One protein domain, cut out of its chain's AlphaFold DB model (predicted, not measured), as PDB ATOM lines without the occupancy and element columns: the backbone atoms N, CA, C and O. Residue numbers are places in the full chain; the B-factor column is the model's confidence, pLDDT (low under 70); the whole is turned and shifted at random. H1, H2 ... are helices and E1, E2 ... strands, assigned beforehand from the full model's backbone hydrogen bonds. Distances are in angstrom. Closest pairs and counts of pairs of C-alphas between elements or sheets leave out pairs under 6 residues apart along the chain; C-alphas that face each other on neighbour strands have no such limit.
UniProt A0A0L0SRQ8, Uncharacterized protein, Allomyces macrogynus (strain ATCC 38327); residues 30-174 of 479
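What this domain is: This is residues 30 to 174 of the 479 residues of an uncharacterized protein of Allomyces macrogynus (strain ATCC 38327) (UniProt A0A0L0SRQ8). A long helix, H3, has H4 folded back across it, while H5 crosses residues 92 to 99 at its other end; the small hairpin E1-E2 lies beside H5, and residues 166 to 174, mostly H6, stick out. Long loops, residues 51 to 65 and 133 to 148, lie on the side away from H6. The 145 printed residues run E1 E2 H1 H2 H3 H4 H5 H6, six helices and one antiparallel two-stranded sheet, mostly helix. The whole is flat, 56 by 48 by 24 A, and only just compact, close to loose, with a radius of gyration of the C-alphas of 17.2 A.

How they stand to each other: Start at the hairpin of E1, residues 34 to 38, and E2, residues 46 to 50: N 35 and O 49, 2.9 A, are within hydrogen-bond range. Residues 48 to 49 of E2 also pair, antiparallel, with residues 82 to 83. H1, residues 66 to 73, is close to but not clearly touching H3, residues 92 to 108; their closest C-alphas, Leu 73 and Lys 94, are 6.5 A apart. H2, residues 85 to 90, only just touches H5, residues 149 to 159, with 3 pairs of C-alphas within 8 A, the closest Leu 89 and Val 156, 6.8 A. H3 touches H4, residues 117 to 132, at a steep tilt of 48 degrees, opposite ways; the closest C-alphas are Ser 108 and Lys 119, 5.0 A. With residues 92 to 99 alone H3 touches H5, closest C-alphas Leu 95 and Val 153, 6.8 A. H6, residues 161 to 172, is about perpendicular to H5, 86 degrees, and close but not clearly touching, closest C-alphas Glu 157 and Leu 164, 7.5 A. In the six helices every O i to N i+4 pair is within hydrogen-bond range.

Where its parts are: Find C-alpha 34 at (252.726, 262.209, 156.388), where E1 begins; E1 spans 13.2 A and E2 13.0 A. H1 and H2 are short. From C-alpha 92 at (255.757, 246.677, 155.286) H3 runs 24.2 A; H4 runs 23.2 A, H5 15.3 A, and H6 16.2 A to C-alpha 172 at (250.906, 232.343, 142.011).

The domain as a whole: The farthest C-alphas, Asp 41 and Ala 115, are 58.3 A apart. The printed part has no cut; the links E2 to H1, H1 to H2 and H4 to H5 are long. The model's pLDDT is under 70 at residue 30 and residues 40 to 44.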
ATOM      1  N   ALA A  30     250.506 265.217 149.808       60.94
ATOM      2  CA  ALA A  30     250.464 265.413 151.255       60.94
ATOM      3  C   ALA A  30     249.227 264.718 151.855       60.94
ATOM      4  O   ALA A  30     248.099 264.974 151.430       60.94
ATOM      5  N   HIS A  31     249.435 263.863 152.855       75.12
ATOM      6  CA  HIS A  31     248.388 263.306 153.708       75.12
ATOM      7  C   HIS A  31     248.391 264.023 155.068       75.12
ATOM      8  O   HIS A  31     249.390 264.616 155.469       75.12
ATOM      9  N   ALA A  32     247.296 263.941 155.832       80.69
ATOM     10  CA  ALA A  32     247.191 264.615 157.134       80.69
ATOM     11  C   ALA A  32     248.264 264.174 158.156       80.69
ATOM     12  O   ALA A  32     248.551 264.902 159.102       80.69
ATOM     13  N   TYR A  33     248.866 262.995 157.958       86.44
ATOM     14  CA  TYR A  33     249.800 262.369 158.902       86.44
ATOM     15  C   TYR A  33     251.208 262.131 158.337       86.44
ATOM     16  O   TYR A  33     252.113 261.770 159.089       86.44
ATOM     17  N   PHE A  34     251.416 262.317 157.032       88.62
ATOM     18  CA  PHE A  34     252.726 262.209 156.388       88.62
ATOM     19  C   PHE A  34     252.722 262.898 155.018       88.62
ATOM     20  O   PHE A  34     251.671 263.074 154.409       88.62
ATOM     21  N   ALA A  35     253.898 263.236 154.499       86.94
ATOM     22  CA  ALA A  35     254.073 263.724 153.132       86.94
ATOM     23  C   ALA A  35     255.180 262.953 152.412       86.94
ATOM     24  O   ALA A  35     256.169 262.564 153.038       86.94
ATOM     25  N   LYS A  36     255.034 262.775 151.096       85.62
ATOM     26  CA  LYS A  36     256.157 262.446 150.211       85.62
ATOM     27  C   LYS A  36     256.850 263.749 149.832       85.62
ATOM     28  O   LYS A  36     256.187 264.668 149.364       85.62
ATOM     29  N   VAL A  37     258.157 263.841 150.059       83.69
ATOM     30  CA  VAL A  37     258.938 265.033 149.710       83.69
ATOM     31  C   VAL A  37     260.076 264.648 148.787       83.69
ATOM     32  O   VAL A  37     260.913 263.824 149.161       83.69
ATOM     33  N   LEU A  38     260.097 265.242 147.593       82.25
ATOM     34  CA  LEU A  38     261.194 265.096 146.644       82.25
ATOM     35  C   LEU A  38     262.491 265.649 147.249       82.25
ATOM     36  O   LEU A  38     262.487 266.679 147.923       82.25
ATOM     37  N   LEU A  39     263.592 264.935 147.034       77.38
ATOM     38  CA  LEU A  39     264.909 265.307 147.545       77.38
ATOM     39  C   LEU A  39     265.703 266.156 146.543       77.38
ATOM     40  O   LEU A  39     266.494 266.979 146.988       77.38
ATOM     41  N   ASP A  40     265.445 265.997 145.241       68.56
ATOM     42  CA  ASP A  40     266.104 266.717 144.146       68.56
ATOM     43  C   ASP A  40     265.087 267.085 143.041       68.56
ATOM     44  O   ASP A  40     264.053 266.428 142.905       68.56
ATOM     45  N   ASP A  41     265.430 268.043 142.167       58.59
ATOM     46  CA  ASP A  41     264.659 268.400 140.952       58.59
ATOM     47  C   ASP A  41     264.557 267.245 139.927       58.59
ATOM     48  O   ASP A  41     263.816 267.309 138.944       58.59
ATOM     49  N   ASN A  42     265.301 266.156 140.150       52.25
ATOM     50  CA  ASN A  42     265.117 264.885 139.462       52.25
ATOM     51  C   ASN A  42     264.053 264.067 140.208       52.25
ATOM     52  O   ASN A  42     264.343 263.457 141.235       52.25
ATOM     53  N   ALA A  43     262.848 264.013 139.637       57.00
ATOM     54  CA  ALA A  43     261.594 263.432 140.145       57.00
ATOM     55  C   ALA A  43     261.592 261.921 140.523       57.00
ATOM     56  O   ALA A  43     260.572 261.246 140.396       57.00
ATOM     57  N   ARG A  44     262.722 261.340 140.945       59.22
ATOM     58  CA  ARG A  44     262.865 259.919 141.312       59.22
ATOM     59  C   ARG A  44     263.356 259.670 142.738       59.22
ATOM     60  O   ARG A  44     263.171 258.559 143.225       59.22
ATOM     61  N   ALA A  45     263.956 260.652 143.412       75.00
ATOM     62  CA  ALA A  45     264.399 260.510 144.800       75.00
ATOM     63  C   ALA A  45     263.452 261.269 145.739       75.00
ATOM     64  O   ALA A  45     263.299 262.481 145.613       75.00
ATOM     65  N   PHE A  46     262.823 260.567 146.685       86.12
ATOM     66  CA  PHE A  46     261.947 261.179 147.687       86.12
ATOM     67  C   PHE A  46     262.050 260.478 149.041       86.12
ATOM     68  O   PHE A  46     262.484 259.329 149.140       86.12
ATOM     69  N   GLU A  47     261.616 261.175 150.086       90.50
ATOM     70  CA  GLU A  47     261.490 260.653 151.445       90.50
ATOM     71  C   GLU A  47     260.049 260.774 151.952       90.50
ATOM     72  O   GLU A  47     259.304 261.678 151.567       90.50
ATOM     73  N   TYR A  48     259.659 259.879 152.856       92.81
ATOM     74  CA  TYR A  48     258.449 260.042 153.652       92.81
ATOM     75  C   TYR A  48     258.775 260.885 154.881       92.81
ATOM     76  O   TYR A  48     259.646 260.525 155.676       92.81
ATOM     77  N   ARG A  49     258.053 261.989 155.066       92.62
ATOM     78  CA  ARG A  49     258.103 262.812 156.278       92.62
ATOM     79  C   ARG A  49     256.867 262.546 157.116       92.62
ATOM     80  O   ARG A  49     255.768 262.920 156.716       92.62
ATOM     81  N   ILE A  50     257.036 261.905 158.269       92.75
ATOM     82  CA  ILE A  50     255.928 261.641 159.193       92.75
ATOM     83  C   ILE A  50     255.622 262.914 159.980       92.75
ATOM     84  O   ILE A  50     256.521 263.521 160.573       92.75
ATOM     85  N   ALA A  51     254.352 263.311 159.993       87.75
ATOM     86  CA  ALA A  51     253.901 264.507 160.686       87.75
ATOM     87  C   ALA A  51     254.150 264.406 162.198       87.75
ATOM     88  O   ALA A  51     254.253 263.321 162.785       87.75
ATOM     89  N   ALA A  52     254.245 265.566 162.846       83.44
ATOM     90  CA  ALA A  52     254.230 265.611 164.298       83.44
ATOM     91  C   ALA A  52     252.905 265.053 164.833       83.44
ATOM     92  O   ALA A  52     251.858 265.310 164.237       83.44
ATOM     93  N   PRO A  53     252.925 264.304 165.949       80.00
ATOM     94  CA  PRO A  53     251.684 263.951 166.613       80.00
ATOM     95  C   PRO A  53     250.968 265.240 167.052       80.00
ATOM     96  O   PRO A  53     251.647 266.161 167.518       80.00
ATOM     97  N   PRO A  54     249.632 265.317 166.938       76.81
ATOM     98  CA  PRO A  54     248.884 266.429 167.509       76.81
ATOM     99  C   PRO A  54     249.100 266.496 169.028       76.81
ATOM    100  O   PRO A  54     249.461 265.494 169.662       76.81
ATOM    101  N   GLU A  55     248.876 267.674 169.615       79.50
ATOM    102  CA  GLU A  55     248.984 267.854 171.065       79.50
ATOM    103  C   GLU A  55     248.145 266.809 171.819       79.50
ATOM    104  O   GLU A  55     247.045 266.465 171.373       79.50
ATOM    105  N   PRO A  56     248.608 266.314 172.985       80.81
ATOM    106  CA  PRO A  56     247.891 265.298 173.745       80.81
ATOM    107  C   PRO A  56     246.414 265.606 174.003       80.81
ATOM    108  O   PRO A  56     245.615 264.677 173.989       80.81
ATOM    109  N   ALA A  57     246.066 266.882 174.187       81.56
ATOM    110  CA  ALA A  57     244.705 267.345 174.450       81.56
ATOM    111  C   ALA A  57     243.758 267.273 173.235       81.56
ATOM    112  O   ALA A  57     242.547 267.332 173.413       81.56
ATOM    113  N   LEU A  58     244.293 267.157 172.015       79.69
ATOM    114  CA  LEU A  58     243.517 267.117 170.769       79.69
ATOM    115  C   LEU A  58     243.260 265.692 170.262       79.69
ATOM    116  O   LEU A  58     242.574 265.520 169.256       79.69
ATOM    117  N   ARG A  59     243.823 264.675 170.924       82.44
ATOM    118  CA  ARG A  59     243.697 263.269 170.522       82.44
ATOM    119  C   ARG A  59     242.432 262.645 171.084       82.44
ATOM    120  O   ARG A  59     242.071 262.895 172.235       82.44
ATOM    121  N   GLN A  60     241.801 261.790 170.290       86.75
ATOM    122  CA  GLN A  60     240.697 260.979 170.788       86.75
ATOM    123  C   GLN A  60     241.227 259.883 171.730       86.75
ATOM    124  O   GLN A  60     242.351 259.393 171.553       86.75
ATOM    125  N   PRO A  61     240.441 259.468 172.738       88.12
ATOM    126  CA  PRO A  61     240.765 258.290 173.534       88.12
ATOM    127  C   PRO A  61     240.939 257.075 172.610       88.12
ATOM    128  O   PRO A  61     240.115 256.860 171.727       88.12
ATOM    129  N   GLY A  62     242.015 256.305 172.784       92.06
ATOM    130  CA  GLY A  62     242.315 255.172 171.896       92.06
ATOM    131  C   GLY A  62     243.265 255.483 170.730       92.06
ATOM    132  O   GLY A  62     243.737 254.557 170.073       92.06
ATOM    133  N   GLU A  63     243.597 256.754 170.469       94.00
ATOM    134  CA  GLU A  63     244.504 257.113 169.372       94.00
ATOM    135  C   GLU A  63     245.985 256.983 169.748       94.00
ATOM    136  O   GLU A  63     246.512 257.671 170.633       94.00
ATOM    137  N   ILE A  64     246.695 256.155 168.984       93.88
ATOM    138  CA  ILE A  64     248.149 256.033 169.029       93.88
ATOM    139  C   ILE A  64     248.728 256.840 167.860       93.88
ATOM    140  O   ILE A  64     248.390 256.578 166.706       93.88
ATOM    141  N   PRO A  65     249.628 257.811 168.096       92.50
ATOM    142  CA  PRO A  65     250.206 258.558 166.992       92.50
ATOM    143  C   PRO A  65     251.096 257.683 166.099       92.50
ATOM    144  O   PRO A  65     251.794 256.788 166.577       92.50
ATOM    145  N   LEU A  66     251.129 257.999 164.802       94.06
ATOM    146  CA  LEU A  66     251.826 257.206 163.785       94.06
ATOM    147  C   LEU A  66     253.341 257.083 164.027       94.06
ATOM    148  O   LEU A  66     253.908 256.000 163.901       94.06
ATOM    149  N   PHE A  67     254.019 258.175 164.400       93.00
ATOM    150  CA  PHE A  67     255.478 258.152 164.558       93.00
ATOM    151  C   PHE A  67     255.980 257.228 165.692       93.00
ATOM    152  O   PHE A  67     256.927 256.486 165.447       93.00
ATOM    153  N   PRO A  68     255.383 257.201 166.904       91.75
ATOM    154  CA  PRO A  68     255.672 256.181 167.915       91.75
ATOM    155  C   PRO A  68     255.587 254.740 167.399       91.75
ATOM    156  O   PRO A  68     256.483 253.949 167.683       91.75
ATOM    157  N   VAL A  69     254.565 254.423 166.596       94.50
ATOM    158  CA  VAL A  69     254.405 253.096 165.979       94.50
ATOM    159  C   VAL A  69     255.567 252.802 165.038       94.50
ATOM    160  O   VAL A  69     256.246 251.791 165.183       94.50
ATOM    161  N   ILE A  70     255.872 253.725 164.130       94.75
ATOM    162  CA  ILE A  70     257.011 253.608 163.212       94.75
ATOM    163  C   ILE A  70     258.323 253.418 163.976       94.75
ATOM    164  O   ILE A  70     259.105 252.532 163.647       94.75
ATOM    165  N   LYS A  71     258.562 254.226 165.011       92.69
ATOM    166  CA  LYS A  71     259.787 254.174 165.812       92.69
ATOM    167  C   LYS A  71     259.942 252.844 166.552       92.69
ATOM    168  O   LYS A  71     261.066 252.377 166.710       92.69
ATOM    169  N   ALA A  72     258.840 252.250 167.008       92.19
ATOM    170  CA  ALA A  72     258.849 250.950 167.668       92.19
ATOM    171  C   ALA A  72     259.059 249.790 166.678       92.19
ATOM    172  O   ALA A  72     259.736 248.816 167.002       92.19
ATOM    173  N   LEU A  73     258.494 249.886 165.471       89.88
ATOM    174  CA  LEU A  73     258.487 248.789 164.500       89.88
ATOM    175  C   LEU A  73     259.705 248.776 163.568       89.88
ATOM    176  O   LEU A  73     260.129 247.695 163.145       89.88
ATOM    177  N   ILE A  74     260.265 249.942 163.243       90.50
ATOM    178  CA  ILE A  74     261.364 250.108 162.285       90.50
ATOM    179  C   ILE A  74     262.665 250.393 163.051       90.50
ATOM    180  O   ILE A  74     262.859 251.514 163.537       90.50
ATOM    181  N   PRO A  75     263.581 249.410 163.163       79.56
ATOM    182  CA  PRO A  75     264.864 249.616 163.821       79.56
ATOM    183  C   PRO A  75     265.631 250.777 163.180       79.56
ATOM    184  O   PRO A  75     265.772 250.847 161.960       79.56
ATOM    185  N   GLY A  76     266.122 251.703 164.002       80.88
ATOM    186  CA  GLY A  76     266.899 252.849 163.522       80.88
ATOM    187  C   GLY A  76     266.086 253.956 162.841       80.88
ATOM    188  O   GLY A  76     266.693 254.848 162.252       80.88
ATOM    189  N   ALA A  77     264.747 253.950 162.934       87.00
ATOM    190  CA  ALA A  77     263.926 255.066 162.458       87.00
ATOM    191  C   ALA A  77     264.396 256.399 163.083       87.00
ATOM    192  O   ALA A  77     264.428 256.528 164.316       87.00
ATOM    193  N   PRO A  78     264.775 257.402 162.270       87.94
ATOM    194  CA  PRO A  78     265.423 258.593 162.787       87.94
ATOM    195  C   PRO A  78     264.417 259.515 163.479       87.94
ATOM    196  O   PRO A  78     263.267 259.664 163.061       87.94
ATOM    197  N   LEU A  79     264.879 260.216 164.519       88.62
ATOM    198  CA  LEU A  79     264.074 261.220 165.231       88.62
ATOM    199  C   LEU A  79     263.645 262.392 164.335       88.62
ATOM    200  O   LEU A  79     262.689 263.084 164.668       88.62
ATOM    201  N   SER A  80     264.317 262.580 163.193       89.12
ATOM    202  CA  SER A  80     263.943 263.545 162.156       89.12
ATOM    203  C   SER A  80     262.620 263.216 161.461       89.12
ATOM    204  O   SER A  80     262.117 264.061 160.728       89.12
ATOM    205  N   ARG A  81     262.056 262.014 161.679       92.06
ATOM    206  CA  ARG A  81     260.803 261.535 161.064       92.06
ATOM    207  C   ARG A  81     260.865 261.396 159.542       92.06
ATOM    208  O   ARG A  81     259.827 261.320 158.890       92.06
ATOM    209  N   LYS A  82     262.080 261.357 159.000       92.44
ATOM    210  CA  LYS A  82     262.378 261.183 157.581       92.44
ATOM    211  C   LYS A  82     262.720 259.725 157.316       92.44
ATOM    212  O   LYS A  82     263.647 259.203 157.929       92.44
ATOM    213  N   LEU A  83     261.966 259.063 156.451       93.12
ATOM    214  CA  LEU A  83     262.140 257.647 156.137       93.12
ATOM    215  C   LEU A  83     262.338 257.478 154.638       93.12
ATOM    216  O   LEU A  83     261.571 258.014 153.838       93.12
ATOM    217  N   ALA A  84     263.338 256.688 154.261       92.38
ATOM    218  CA  ALA A  84     263.491 256.272 152.878       92.38
ATOM    219  C   ALA A  84     262.374 255.277 152.500       92.38
ATOM    220  O   ALA A  84     261.995 254.447 153.335       92.38
ATOM    221  N   PRO A  85     261.886 255.283 151.245       92.81
ATOM    222  CA  PRO A  85     260.875 254.328 150.790       92.81
ATOM    223  C   PRO A  85     261.262 252.864 151.045       92.81
ATOM    224  O   PRO A  85     260.430 252.077 151.492       92.81
ATOM    225  N   GLN A  86     262.542 252.517 150.868       91.69
ATOM    226  CA  GLN A  86     263.054 251.165 151.121       91.69
ATOM    227  C   GLN A  86     262.911 250.729 152.588       91.69
ATOM    228  O   GLN A  86     262.583 249.577 152.857       91.69
ATOM    229  N   GLN A  87     263.100 251.640 153.554       93.31
ATOM    230  CA  GLN A  87     262.932 251.318 154.980       93.31
ATOM    231  C   GLN A  87     261.481 250.944 155.299       93.31
ATOM    232  O   GLN A  87     261.229 250.061 156.118       93.31
ATOM    233  N   LEU A  88     260.528 251.606 154.639       95.12
ATOM    234  CA  LEU A  88     259.107 251.304 154.777       95.12
ATOM    235  C   LEU A  88     258.727 250.007 154.066       95.12
ATOM    236  O   LEU A  88     257.952 249.241 154.630       95.12
ATOM    237  N   LEU A  89     259.299 249.723 152.889       95.44
ATOM    238  CA  LEU A  89     259.108 248.442 152.204       95.44
ATOM    239  C   LEU A  89     259.584 247.272 153.072       95.44
ATOM    240  O   LEU A  89     258.851 246.308 153.280       95.44
ATOM    241  N   TYR A  90     260.777 247.383 153.654       95.44
ATOM    242  CA  TYR A  90     261.324 246.354 154.538       95.44
ATOM    243  C   TYR A  90     260.496 246.137 155.802       95.44
ATOM    244  O   TYR A  90     260.424 245.019 156.309       95.44
ATOM    245  N   ALA A  91     259.840 247.184 156.296       96.69
ATOM    246  CA  ALA A  91     258.937 247.111 157.435       96.69
ATOM    247  C   ALA A  91     257.465 246.880 157.052       96.69
ATOM    248  O   ALA A  91     256.610 246.860 157.940       96.69
ATOM    249  N   LEU A  92     257.140 246.697 155.767       97.62
ATOM    250  CA  LEU A  92     255.757 246.677 155.286       97.62
ATOM    251  C   LEU A  92     254.933 245.566 155.948       97.62
ATOM    252  O   LEU A  92     253.788 245.799 156.335       97.62
ATOM    253  N   GLY A  93     255.522 244.388 156.166       98.00
ATOM    254  CA  GLY A  93     254.864 243.303 156.897       98.00
ATOM    255  C   GLY A  93     254.602 243.631 158.376       98.00
ATOM    256  O   GLY A  93     253.556 243.258 158.900       98.00
ATOM    257  N   LYS A  94     255.442 244.428 159.052       97.62
ATOM    258  CA  LYS A  94     255.150 244.921 160.415       97.62
ATOM    259  C   LYS A  94     254.009 245.935 160.437       97.62
ATOM    260  O   LYS A  94     253.177 245.901 161.347       97.62
ATOM    261  N   LEU A  95     253.956 246.825 159.445       97.81
ATOM    262  CA  LEU A  95     252.880 247.814 159.312       97.81
ATOM    263  C   LEU A  95     251.536 247.123 159.038       97.81
ATOM    264  O   LEU A  95     250.571 247.355 159.765       97.81
ATOM    265  N   ARG A  96     251.501 246.196 158.072       98.31
ATOM    266  CA  ARG A  96     250.333 245.343 157.784       98.31
ATOM    267  C   ARG A  96     249.930 244.493 158.994       98.31
ATOM    268  O   ARG A  96     248.750 244.401 159.307       98.31
ATOM    269  N   GLY A  97     250.896 243.919 159.716       98.06
ATOM    270  CA  GLY A  97     250.639 243.136 160.931       98.06
ATOM    271  C   GLY A  97     250.028 243.976 162.054       98.06
ATOM    272  O   GLY A  97     249.140 243.518 162.766       98.06
ATOM    273  N   THR A  98     250.435 245.241 162.166       98.12
ATOM    274  CA  THR A  98     249.838 246.194 163.111       98.12
ATOM    275  C   THR A  98     248.396 246.522 162.727       98.12
ATOM    276  O   THR A  98     247.528 246.500 163.594       98.12
ATOM    277  N   GLN A  99     248.108 246.754 161.441       97.94
ATOM    278  CA  GLN A  99     246.727 246.925 160.969       97.94
ATOM    279  C   GLN A  99     245.869 245.694 161.263       97.94
ATOM    280  O   GLN A  99     244.762 245.840 161.768       97.94
ATOM    281  N   LEU A 100     246.387 244.492 160.990       98.12
ATOM    282  CA  LEU A 100     245.692 243.237 161.266       98.12
ATOM    283  C   LEU A 100     245.318 243.127 162.748       98.12
ATOM    284  O   LEU A 100     244.148 242.937 163.064       98.12
ATOM    285  N   THR A 101     246.284 243.317 163.651       98.25
ATOM    286  CA  THR A 101     246.053 243.247 165.100       98.25
ATOM    287  C   THR A 101     245.035 244.287 165.573       98.25
ATOM    288  O   THR A 101     244.158 243.958 166.368       98.25
ATOM    289  N   LEU A 102     245.112 245.531 165.086       98.06
ATOM    290  CA  LEU A 102     244.149 246.577 165.452       98.06
ATOM    291  C   LEU A 102     242.741 246.266 164.933       98.06
ATOM    292  O   LEU A 102     241.769 246.456 165.659       98.06
ATOM    293  N   ASN A 103     242.626 245.756 163.706       97.94
ATOM    294  CA  ASN A 103     241.346 245.368 163.121       97.94
ATOM    295  C   ASN A 103     240.713 244.200 163.886       97.94
ATOM    296  O   ASN A 103     239.535 244.268 164.225       97.94
ATOM    297  N   GLU A 104     241.492 243.163 164.207       97.69
ATOM    298  CA  GLU A 104     241.041 242.019 165.012       97.69
ATOM    299  C   GLU A 104     240.619 242.462 166.419       97.69
ATOM    300  O   GLU A 104     239.547 242.082 166.889       97.69
ATOM    301  N   TYR A 105     241.414 243.315 167.073       97.75
ATOM    302  CA  TYR A 105     241.081 243.879 168.382       97.75
ATOM    303  C   TYR A 105     239.768 244.664 168.344       97.75
ATOM    304  O   TYR A 105     238.863 244.369 169.122       97.75
ATOM    305  N   ASN A 106     239.632 245.614 167.419       97.75
ATOM    306  CA  ASN A 106     238.440 246.453 167.318       97.75
ATOM    307  C   ASN A 106     237.194 245.639 166.950       97.75
ATOM    308  O   ASN A 106     236.127 245.880 167.508       97.75
ATOM    309  N   ALA A 107     237.319 244.642 166.067       96.94
ATOM    310  CA  ALA A 107     236.225 243.724 165.754       96.94
ATOM    311  C   ALA A 107     235.801 242.903 166.983       96.94
ATOM    312  O   ALA A 107     234.611 242.679 167.198       96.94
ATOM    313  N   SER A 108     236.758 242.508 167.829       95.88
ATOM    314  CA  SER A 108     236.481 241.752 169.056       95.88
ATOM    315  C   SER A 108     235.702 242.541 170.114       95.88
ATOM    316  O   SER A 108     235.091 241.939 170.995       95.88
ATOM    317  N   LEU A 109     235.676 243.878 170.029       95.38
ATOM    318  CA  LEU A 109     234.889 244.726 170.934       95.38
ATOM    319  C   LEU A 109     233.376 244.547 170.742       95.38
ATOM    320  O   LEU A 109     232.618 244.876 171.644       95.38
ATOM    321  N   LEU A 110     232.950 244.000 169.596       94.00
ATOM    322  CA  LEU A 110     231.549 243.676 169.302       94.00
ATOM    323  C   LEU A 110     231.075 242.376 169.972       94.00
ATOM    324  O   LEU A 110     229.894 242.048 169.902       94.00
ATOM    325  N   ILE A 111     231.989 241.608 170.571       93.88
ATOM    326  CA  ILE A 111     231.679 240.348 171.246       93.88
ATOM    327  C   ILE A 111     231.442 240.652 172.726       93.88
ATOM    328  O   ILE A 111     232.378 241.023 173.432       93.88
ATOM    329  N   ASP A 112     230.215 240.477 173.214       91.50
ATOM    330  CA  ASP A 112     229.871 240.791 174.610       91.50
ATOM    331  C   ASP A 112     230.531 239.831 175.614       91.50
ATOM    332  O   ASP A 112     230.949 240.249 176.695       91.50
ATOM    333  N   ASP A 113     230.682 238.554 175.253       92.06
ATOM    334  CA  ASP A 113     231.260 237.536 176.131       92.06
ATOM    335  C   ASP A 113     232.793 237.659 176.218       92.06
ATOM    336  O   ASP A 113     233.523 237.399 175.264       92.06
ATOM    337  N   ASP A 114     233.305 238.038 177.391       85.38
ATOM    338  CA  ASP A 114     234.745 238.093 177.671       85.38
ATOM    339  C   ASP A 114     235.420 236.711 177.710       85.38
ATOM    340  O   ASP A 114     236.649 236.624 177.594       85.38
ATOM    341  N   ALA A 115     234.639 235.640 177.869       87.50
ATOM    342  CA  ALA A 115     235.120 234.269 177.791       87.50
ATOM    343  C   ALA A 115     235.191 233.738 176.350       87.50
ATOM    344  O   ALA A 115     235.773 232.670 176.154       87.50
ATOM    345  N   ASP A 116     234.666 234.472 175.360       94.31
ATOM    346  CA  ASP A 116     234.725 234.068 173.958       94.31
ATOM    347  C   ASP A 116     236.175 233.893 173.491       94.31
ATOM    348  O   ASP A 116     237.044 234.756 173.660       94.31
ATOM    349  N   GLU A 117     236.440 232.748 172.877       94.94
ATOM    350  CA  GLU A 117     237.784 232.324 172.498       94.94
ATOM    351  C   GLU A 117     238.363 233.172 171.351       94.94
ATOM    352  O   GLU A 117     239.570 233.423 171.315       94.94
ATOM    353  N   SER A 118     237.515 233.698 170.457       95.88
ATOM    354  CA  SER A 118     237.934 234.623 169.392       95.88
ATOM    355  C   SER A 118     238.301 235.987 169.972       95.88
ATOM    356  O   SER A 118     239.323 236.571 169.600       95.88
ATOM    357  N   LYS A 119     237.520 236.477 170.943       95.81
ATOM    358  CA  LYS A 119     237.823 237.716 171.671       95.81
ATOM    359  C   LYS A 119     239.123 237.600 172.460       95.81
ATOM    360  O   LYS A 119     239.958 238.507 172.425       95.81
ATOM    361  N   ARG A 120     239.335 236.468 173.138       95.62
ATOM    362  CA  ARG A 120     240.579 236.169 173.864       95.62
ATOM    363  C   ARG A 120     241.789 236.123 172.929       95.62
ATOM    364  O   ARG A 120     242.820 236.703 173.267       95.62
ATOM    365  N   TYR A 121     241.656 235.500 171.754       96.25
ATOM    366  CA  TYR A 121     242.697 235.472 170.721       96.25
ATOM    367  C   TYR A 121     243.062 236.877 170.218       96.25
ATOM    368  O   TYR A 121     244.234 237.251 170.245       96.25
ATOM    369  N   ALA A 122     242.075 237.692 169.837       96.81
ATOM    370  CA  ALA A 122     242.319 239.055 169.362       96.81
ATOM    371  C   ALA A 122     242.986 239.933 170.439       96.81
ATOM    372  O   ALA A 122     243.964 240.637 170.172       96.81
ATOM    373  N   ARG A 123     242.507 239.848 171.688       95.38
ATOM    374  CA  ARG A 123     243.086 240.582 172.826       95.38
ATOM    375  C   ARG A 123     244.517 240.157 173.141       95.38
ATOM    376  O   ARG A 123     245.301 241.003 173.558       95.38
ATOM    377  N   HIS A 124     244.874 238.889 172.942       95.62
ATOM    378  CA  HIS A 124     246.235 238.407 173.185       95.62
ATOM    379  C   HIS A 124     247.254 239.149 172.320       95.62
ATOM    380  O   HIS A 124     248.197 239.732 172.852       95.62
ATOM    381  N   HIS A 125     247.003 239.215 171.012       95.94
ATOM    382  CA  HIS A 125     247.864 239.940 170.076       95.94
ATOM    383  C   HIS A 125     247.870 241.448 170.333       95.94
ATOM    384  O   HIS A 125     248.912 242.099 170.228       95.94
ATOM    385  N   ALA A 126     246.718 242.013 170.704       96.38
ATOM    386  CA  ALA A 126     246.605 243.429 171.032       96.38
ATOM    387  C   ALA A 126     247.447 243.811 172.259       96.38
ATOM    388  O   ALA A 126     248.141 244.822 172.221       96.38
ATOM    389  N   ILE A 127     247.440 242.996 173.321       94.62
ATOM    390  CA  ILE A 127     248.235 243.243 174.535       94.62
ATOM    391  C   ILE A 127     249.731 243.278 174.218       94.62
ATOM    392  O   ILE A 127     250.431 244.170 174.706       94.62
ATOM    393  N   ASP A 128     250.220 242.358 173.387       92.00
ATOM    394  CA  ASP A 128     251.629 242.329 172.989       92.00
ATOM    395  C   ASP A 128     252.007 243.600 172.211       92.00
ATOM    396  O   ASP A 128     253.003 244.258 172.528       92.00
ATOM    397  N   LEU A 129     251.169 244.009 171.252       94.50
ATOM    398  CA  LEU A 129     251.356 245.251 170.500       94.50
ATOM    399  C   LEU A 129     251.313 246.486 171.411       94.50
ATOM    400  O   LEU A 129     252.187 247.348 171.332       94.50
ATOM    401  N   PHE A 130     250.321 246.587 172.292       95.44
ATOM    402  CA  PHE A 130     250.164 247.726 173.198       95.44
ATOM    403  C   PHE A 130     251.329 247.825 174.182       95.44
ATOM    404  O   PHE A 130     251.810 248.925 174.451       95.44
ATOM    405  N   SER A 131     251.850 246.686 174.639       93.38
ATOM    406  CA  SER A 131     253.046 246.629 175.480       93.38
ATOM    407  C   SER A 131     254.281 247.159 174.745       93.38
ATOM    408  O   SER A 131     255.010 247.980 175.299       93.38
ATOM    409  N   ILE A 132     254.484 246.768 173.479       92.38
ATOM    410  CA  ILE A 132     255.570 247.288 172.623       92.38
ATOM    411  C   ILE A 132     255.451 248.807 172.433       92.38
ATOM    412  O   ILE A 132     256.455 249.519 172.435       92.38
ATOM    413  N   LEU A 133     254.226 249.310 172.280       93.38
ATOM    414  CA  LEU A 133     253.945 250.727 172.047       93.38
ATOM    415  C   LEU A 133     253.873 251.565 173.331       93.38
ATOM    416  O   LEU A 133     253.641 252.771 173.244       93.38
ATOM    417  N   ALA A 134     254.061 250.947 174.505       92.94
ATOM    418  CA  ALA A 134     253.830 251.565 175.811       92.94
ATOM    419  C   ALA A 134     252.459 252.269 175.891       92.94
ATOM    420  O   ALA A 134     252.325 253.372 176.422       92.94
ATOM    421  N   PHE A 135     251.442 251.626 175.320       93.31
ATOM    422  CA  PHE A 135     250.080 252.122 175.229       93.31
ATOM    423  C   PHE A 135     249.154 251.308 176.134       93.31
ATOM    424  O   PHE A 135     249.331 250.103 176.316       93.31
ATOM    425  N   GLN A 136     248.155 251.973 176.705       93.38
ATOM    426  CA  GLN A 136     247.070 251.341 177.444       93.38
ATOM    427  C   GLN A 136     245.760 251.987 176.988       93.38
ATOM    428  O   GLN A 136     245.637 253.213 177.091       93.38
ATOM    429  N   PRO A 137     244.798 251.201 176.473       93.31
ATOM    430  CA  PRO A 137     243.455 251.701 176.232       93.31
ATOM    431  C   PRO A 137     242.850 252.268 177.533       93.31
ATOM    432  O   PRO A 137     243.079 251.691 178.598       93.31
ATOM    433  N   PRO A 138     242.082 253.370 177.471       93.06
ATOM    434  CA  PRO A 138     241.374 253.932 178.625       93.06
ATOM    435  C   PRO A 138     240.483 252.916 179.347       93.06
ATOM    436  O   PRO A 138     240.448 252.886 180.576       93.06
ATOM    437  N   ASP A 139     239.792 252.072 178.581       91.62
ATOM    438  CA  ASP A 139     238.994 250.962 179.084       91.62
ATOM    439  C   ASP A 139     238.991 249.774 178.103       91.62
ATOM    440  O   ASP A 139     239.477 249.857 176.973       91.62
ATOM    441  N   ALA A 140     238.428 248.645 178.542       86.44
ATOM    442  CA  ALA A 140     238.395 247.388 177.787       86.44
ATOM    443  C   ALA A 140     237.459 247.402 176.558       86.44
ATOM    444  O   ALA A 140     237.405 246.401 175.835       86.44
ATOM    445  N   THR A 141     236.726 248.500 176.353       90.88
ATOM    446  CA  THR A 141     235.768 248.728 175.262       90.88
ATOM    447  C   THR A 141     236.210 249.824 174.296       90.88
ATOM    448  O   THR A 141     235.536 250.076 173.300       90.88
ATOM    449  N   THR A 142     237.341 250.479 174.568       95.56
ATOM    450  CA  THR A 142     237.814 251.595 173.760       95.56
ATOM    451  C   THR A 142     238.406 251.078 172.448       95.56
ATOM    452  O   THR A 142     239.370 250.309 172.487       95.56
ATOM    453  N   PRO A 143     237.893 251.512 171.282       96.56
ATOM    454  CA  PRO A 143     238.534 251.203 170.014       96.56
ATOM    455  C   PRO A 143     239.908 251.867 169.940       96.56
ATOM    456  O   PRO A 143     240.098 252.995 170.397       96.56
ATOM    457  N   VAL A 144     240.873 251.172 169.345       97.19
ATOM    458  CA  VAL A 144     242.251 251.656 169.215       97.19
ATOM    459  C   VAL A 144     242.581 251.876 167.750       97.19
ATOM    460  O   VAL A 144     242.385 250.993 166.913       97.19
ATOM    461  N   ALA A 145     243.108 253.055 167.434       95.56
ATOM    462  CA  ALA A 145     243.444 253.443 166.072       95.56
ATOM    463  C   ALA A 145     244.837 254.065 165.995       95.56
ATOM    464  O   ALA A 145     245.305 254.718 166.928       95.56
ATOM    465  N   VAL A 146     245.479 253.899 164.838       96.19
ATOM    466  CA  VAL A 146     246.702 254.620 164.465       96.19
ATOM    467  C   VAL A 146     246.374 255.472 163.239       96.19
ATOM    468  O   VAL A 146     246.478 254.978 162.111       96.19
ATOM    469  N   PRO A 147     245.931 256.729 163.421       93.38
ATOM    470  CA  PRO A 147     245.584 257.590 162.297       93.38
ATOM    471  C   PRO A 147     246.766 257.757 161.329       93.38
ATOM    472  O   PRO A 147     247.897 258.005 161.754       93.38
ATOM    473  N   GLY A 148     246.519 257.582 160.027       93.25
ATOM    474  CA  GLY A 148     247.550 257.645 158.989       93.25
ATOM    475  C   GLY A 148     248.270 256.330 158.693       93.25
ATOM    476  O   GLY A 148     249.010 256.274 157.713       93.25
ATOM    477  N   LEU A 149     248.093 255.276 159.503       96.06
ATOM    478  CA  LEU A 149     248.734 253.978 159.252       96.06
ATOM    479  C   LEU A 149     248.204 253.329 157.974       96.06
ATOM    480  O   LEU A 149     248.987 252.783 157.200       96.06
ATOM    481  N   HIS A 150     246.888 253.382 157.752       95.75
ATOM    482  CA  HIS A 150     246.282 252.791 156.563       95.75
ATOM    483  C   HIS A 150     246.748 253.474 155.291       95.75
ATOM    484  O   HIS A 150     247.218 252.816 154.368       95.75
ATOM    485  N   GLU A 151     246.716 254.795 155.293       94.94
ATOM    486  CA  GLU A 151     247.118 255.601 154.160       94.94
ATOM    487  C   GLU A 151     248.623 255.490 153.914       94.94
ATOM    488  O   GLU A 151     249.036 255.468 152.760       94.94
ATOM    489  N   LEU A 152     249.450 255.340 154.958       95.56
ATOM    490  CA  LEU A 152     250.882 255.079 154.798       95.56
ATOM    491  C   LEU A 152     251.132 253.724 154.127       95.56
ATOM    492  O   LEU A 152     251.941 253.655 153.207       95.56
ATOM    493  N   VAL A 153     250.442 252.665 154.565       96.75
ATOM    494  CA  VAL A 153     250.571 251.330 153.958       96.75
ATOM    495  C   VAL A 153     250.172 251.369 152.487       96.75
ATOM    496  O   VAL A 153     250.979 250.967 151.652       96.75
ATOM    497  N   VAL A 154     249.001 251.924 152.160       96.06
ATOM    498  CA  VAL A 154     248.538 252.077 150.768       96.06
ATOM    499  C   VAL A 154     249.548 252.882 149.950       96.06
ATOM    500  O   VAL A 154     249.959 252.466 148.876       96.06
ATOM    501  N   SER A 155     250.046 253.992 150.495       95.19
ATOM    502  CA  SER A 155     250.997 254.868 149.808       95.19
ATOM    503  C   SER A 155     252.343 254.202 149.492       95.19
ATOM    504  O   SER A 155     252.957 254.513 148.463       95.19
ATOM    505  N   VAL A 156     252.805 253.296 150.364       94.69
ATOM    506  CA  VAL A 156     254.003 252.466 150.159       94.69
ATOM    507  C   VAL A 156     253.721 251.359 149.144       94.69
ATOM    508  O   VAL A 156     254.533 251.150 148.247       94.69
ATOM    509  N   GLU A 157     252.576 250.683 149.243       96.38
ATOM    510  CA  GLU A 157     252.161 249.656 148.280       96.38
ATOM    511  C   GLU A 157     252.037 250.224 146.863       96.38
ATOM    512  O   GLU A 157     252.578 249.633 145.934       96.38
ATOM    513  N   ASP A 158     251.421 251.398 146.715       95.00
ATOM    514  CA  ASP A 158     251.304 252.113 145.443       95.00
ATOM    515  C   ASP A 158     252.678 252.479 144.878       95.00
ATOM    516  O   ASP A 158     252.925 252.358 143.679       95.00
ATOM    517  N   HIS A 159     253.605 252.899 145.745       93.56
ATOM    518  CA  HIS A 159     254.955 253.248 145.319       93.56
ATOM    519  C   HIS A 159     255.727 252.045 144.754       93.56
ATOM    520  O   HIS A 159     256.490 252.208 143.804       93.56
ATOM    521  N   PHE A 160     255.510 250.849 145.305       95.19
ATOM    522  CA  PHE A 160     256.162 249.612 144.867       95.19
ATOM    523  C   PHE A 160     255.238 248.700 144.044       95.19
ATOM    524  O   PHE A 160     255.542 247.518 143.875       95.19
ATOM    525  N   ALA A 161     254.128 249.222 143.510       96.31
ATOM    526  CA  ALA A 161     253.052 248.417 142.932       96.31
ATOM    527  C   ALA A 161     253.520 247.476 141.812       96.31
ATOM    528  O   ALA A 161     253.097 246.321 141.774       96.31
ATOM    529  N   GLU A 162     254.417 247.938 140.935       96.38
ATOM    530  CA  GLU A 162     254.980 247.125 139.847       96.38
ATOM    531  C   GLU A 162     255.739 245.905 140.393       96.38
ATOM    532  O   GLU A 162     255.445 244.767 140.021       96.38
ATOM    533  N   SER A 163     256.650 246.129 141.346       95.06
ATOM    534  CA  SER A 163     257.446 245.066 141.971       95.06
ATOM    535  C   SER A 163     256.569 244.097 142.770       95.06
ATOM    536  O   SER A 163     256.626 242.884 142.570       95.06
ATOM    537  N   LEU A 164     255.675 244.621 143.617       96.56
ATOM    538  CA  LEU A 164     254.773 243.798 144.428       96.56
ATOM    539  C   LEU A 164     253.837 242.951 143.558       96.56
ATOM    540  O   LEU A 164     253.588 241.787 143.870       96.56
ATOM    541  N   THR A 165     253.335 243.503 142.450       97.44
ATOM    542  CA  THR A 165     252.493 242.759 141.500       97.44
ATOM    543  C   THR A 165     253.285 241.654 140.809       97.44
ATOM    544  O   THR A 165     252.793 240.530 140.711       97.44
ATOM    545  N   SER A 166     254.524 241.937 140.398       96.88
ATOM    546  CA  SER A 166     255.431 240.933 139.833       96.88
ATOM    547  C   SER A 166     255.695 239.785 140.816       96.88
ATOM    548  O   SER A 166     255.531 238.614 140.469       96.88
ATOM    549  N   HIS A 167     255.996 240.097 142.081       95.94
ATOM    550  CA  HIS A 167     256.211 239.086 143.119       95.94
ATOM    551  C   HIS A 167     254.964 238.232 143.380       95.94
ATOM    552  O   HIS A 167     255.071 237.008 143.449       95.94
ATOM    553  N   ARG A 168     253.772 238.840 143.456       95.44
ATOM    554  CA  ARG A 168     252.502 238.100 143.584       95.44
ATOM    555  C   ARG A 168     252.271 237.153 142.407       95.44
ATOM    556  O   ARG A 168     251.852 236.018 142.621       95.44
ATOM    557  N   ALA A 169     252.567 237.594 141.184       95.56
ATOM    558  CA  ALA A 169     252.437 236.762 139.991       95.56
ATOM    559  C   ALA A 169     253.414 235.573 140.011       95.56
ATOM    560  O   ALA A 169     253.017 234.452 139.698       95.56
ATOM    561  N   ALA A 170     254.664 235.790 140.436       94.38
ATOM    562  CA  ALA A 170     255.644 234.716 140.595       94.38
ATOM    563  C   ALA A 170     255.194 233.675 141.633       94.38
ATOM    564  O   ALA A 170     255.281 232.473 141.362       94.38
ATOM    565  N   ILE A 171     254.660 234.134 142.776       94.19
ATOM    566  CA  ILE A 171     254.137 233.275 143.854       94.19
ATOM    567  C   ILE A 171     252.962 232.442 143.347       94.19
ATOM    568  O   ILE A 171     252.950 231.228 143.541       94.19
ATOM    569  N   ALA A 172     252.018 233.059 142.633       92.56
ATOM    570  CA  ALA A 172     250.906 232.343 142.011       92.56
ATOM    571  C   ALA A 172     251.381 231.293 140.986       92.56
ATOM    572  O   ALA A 172     250.738 230.261 140.814       92.56
ATOM    573  N   ALA A 173     252.530 231.521 140.343       93.00
ATOM    574  CA  ALA A 173     253.176 230.571 139.438       93.00
ATOM    575  C   ALA A 173     254.042 229.505 140.151       93.00
ATOM    576  O   ALA A 173     254.693 228.703 139.480       93.00
ATOM    577  N   GLY A 174     254.071 229.471 141.489       92.44
ATOM    578  CA  GLY A 174     254.796 228.461 142.269       92.44
ATOM    579  C   GLY A 174     256.270 228.783 142.533       92.44
ATOM    580  O   GLY A 174     257.037 227.895 142.917       92.44
TER     581      GLY A 174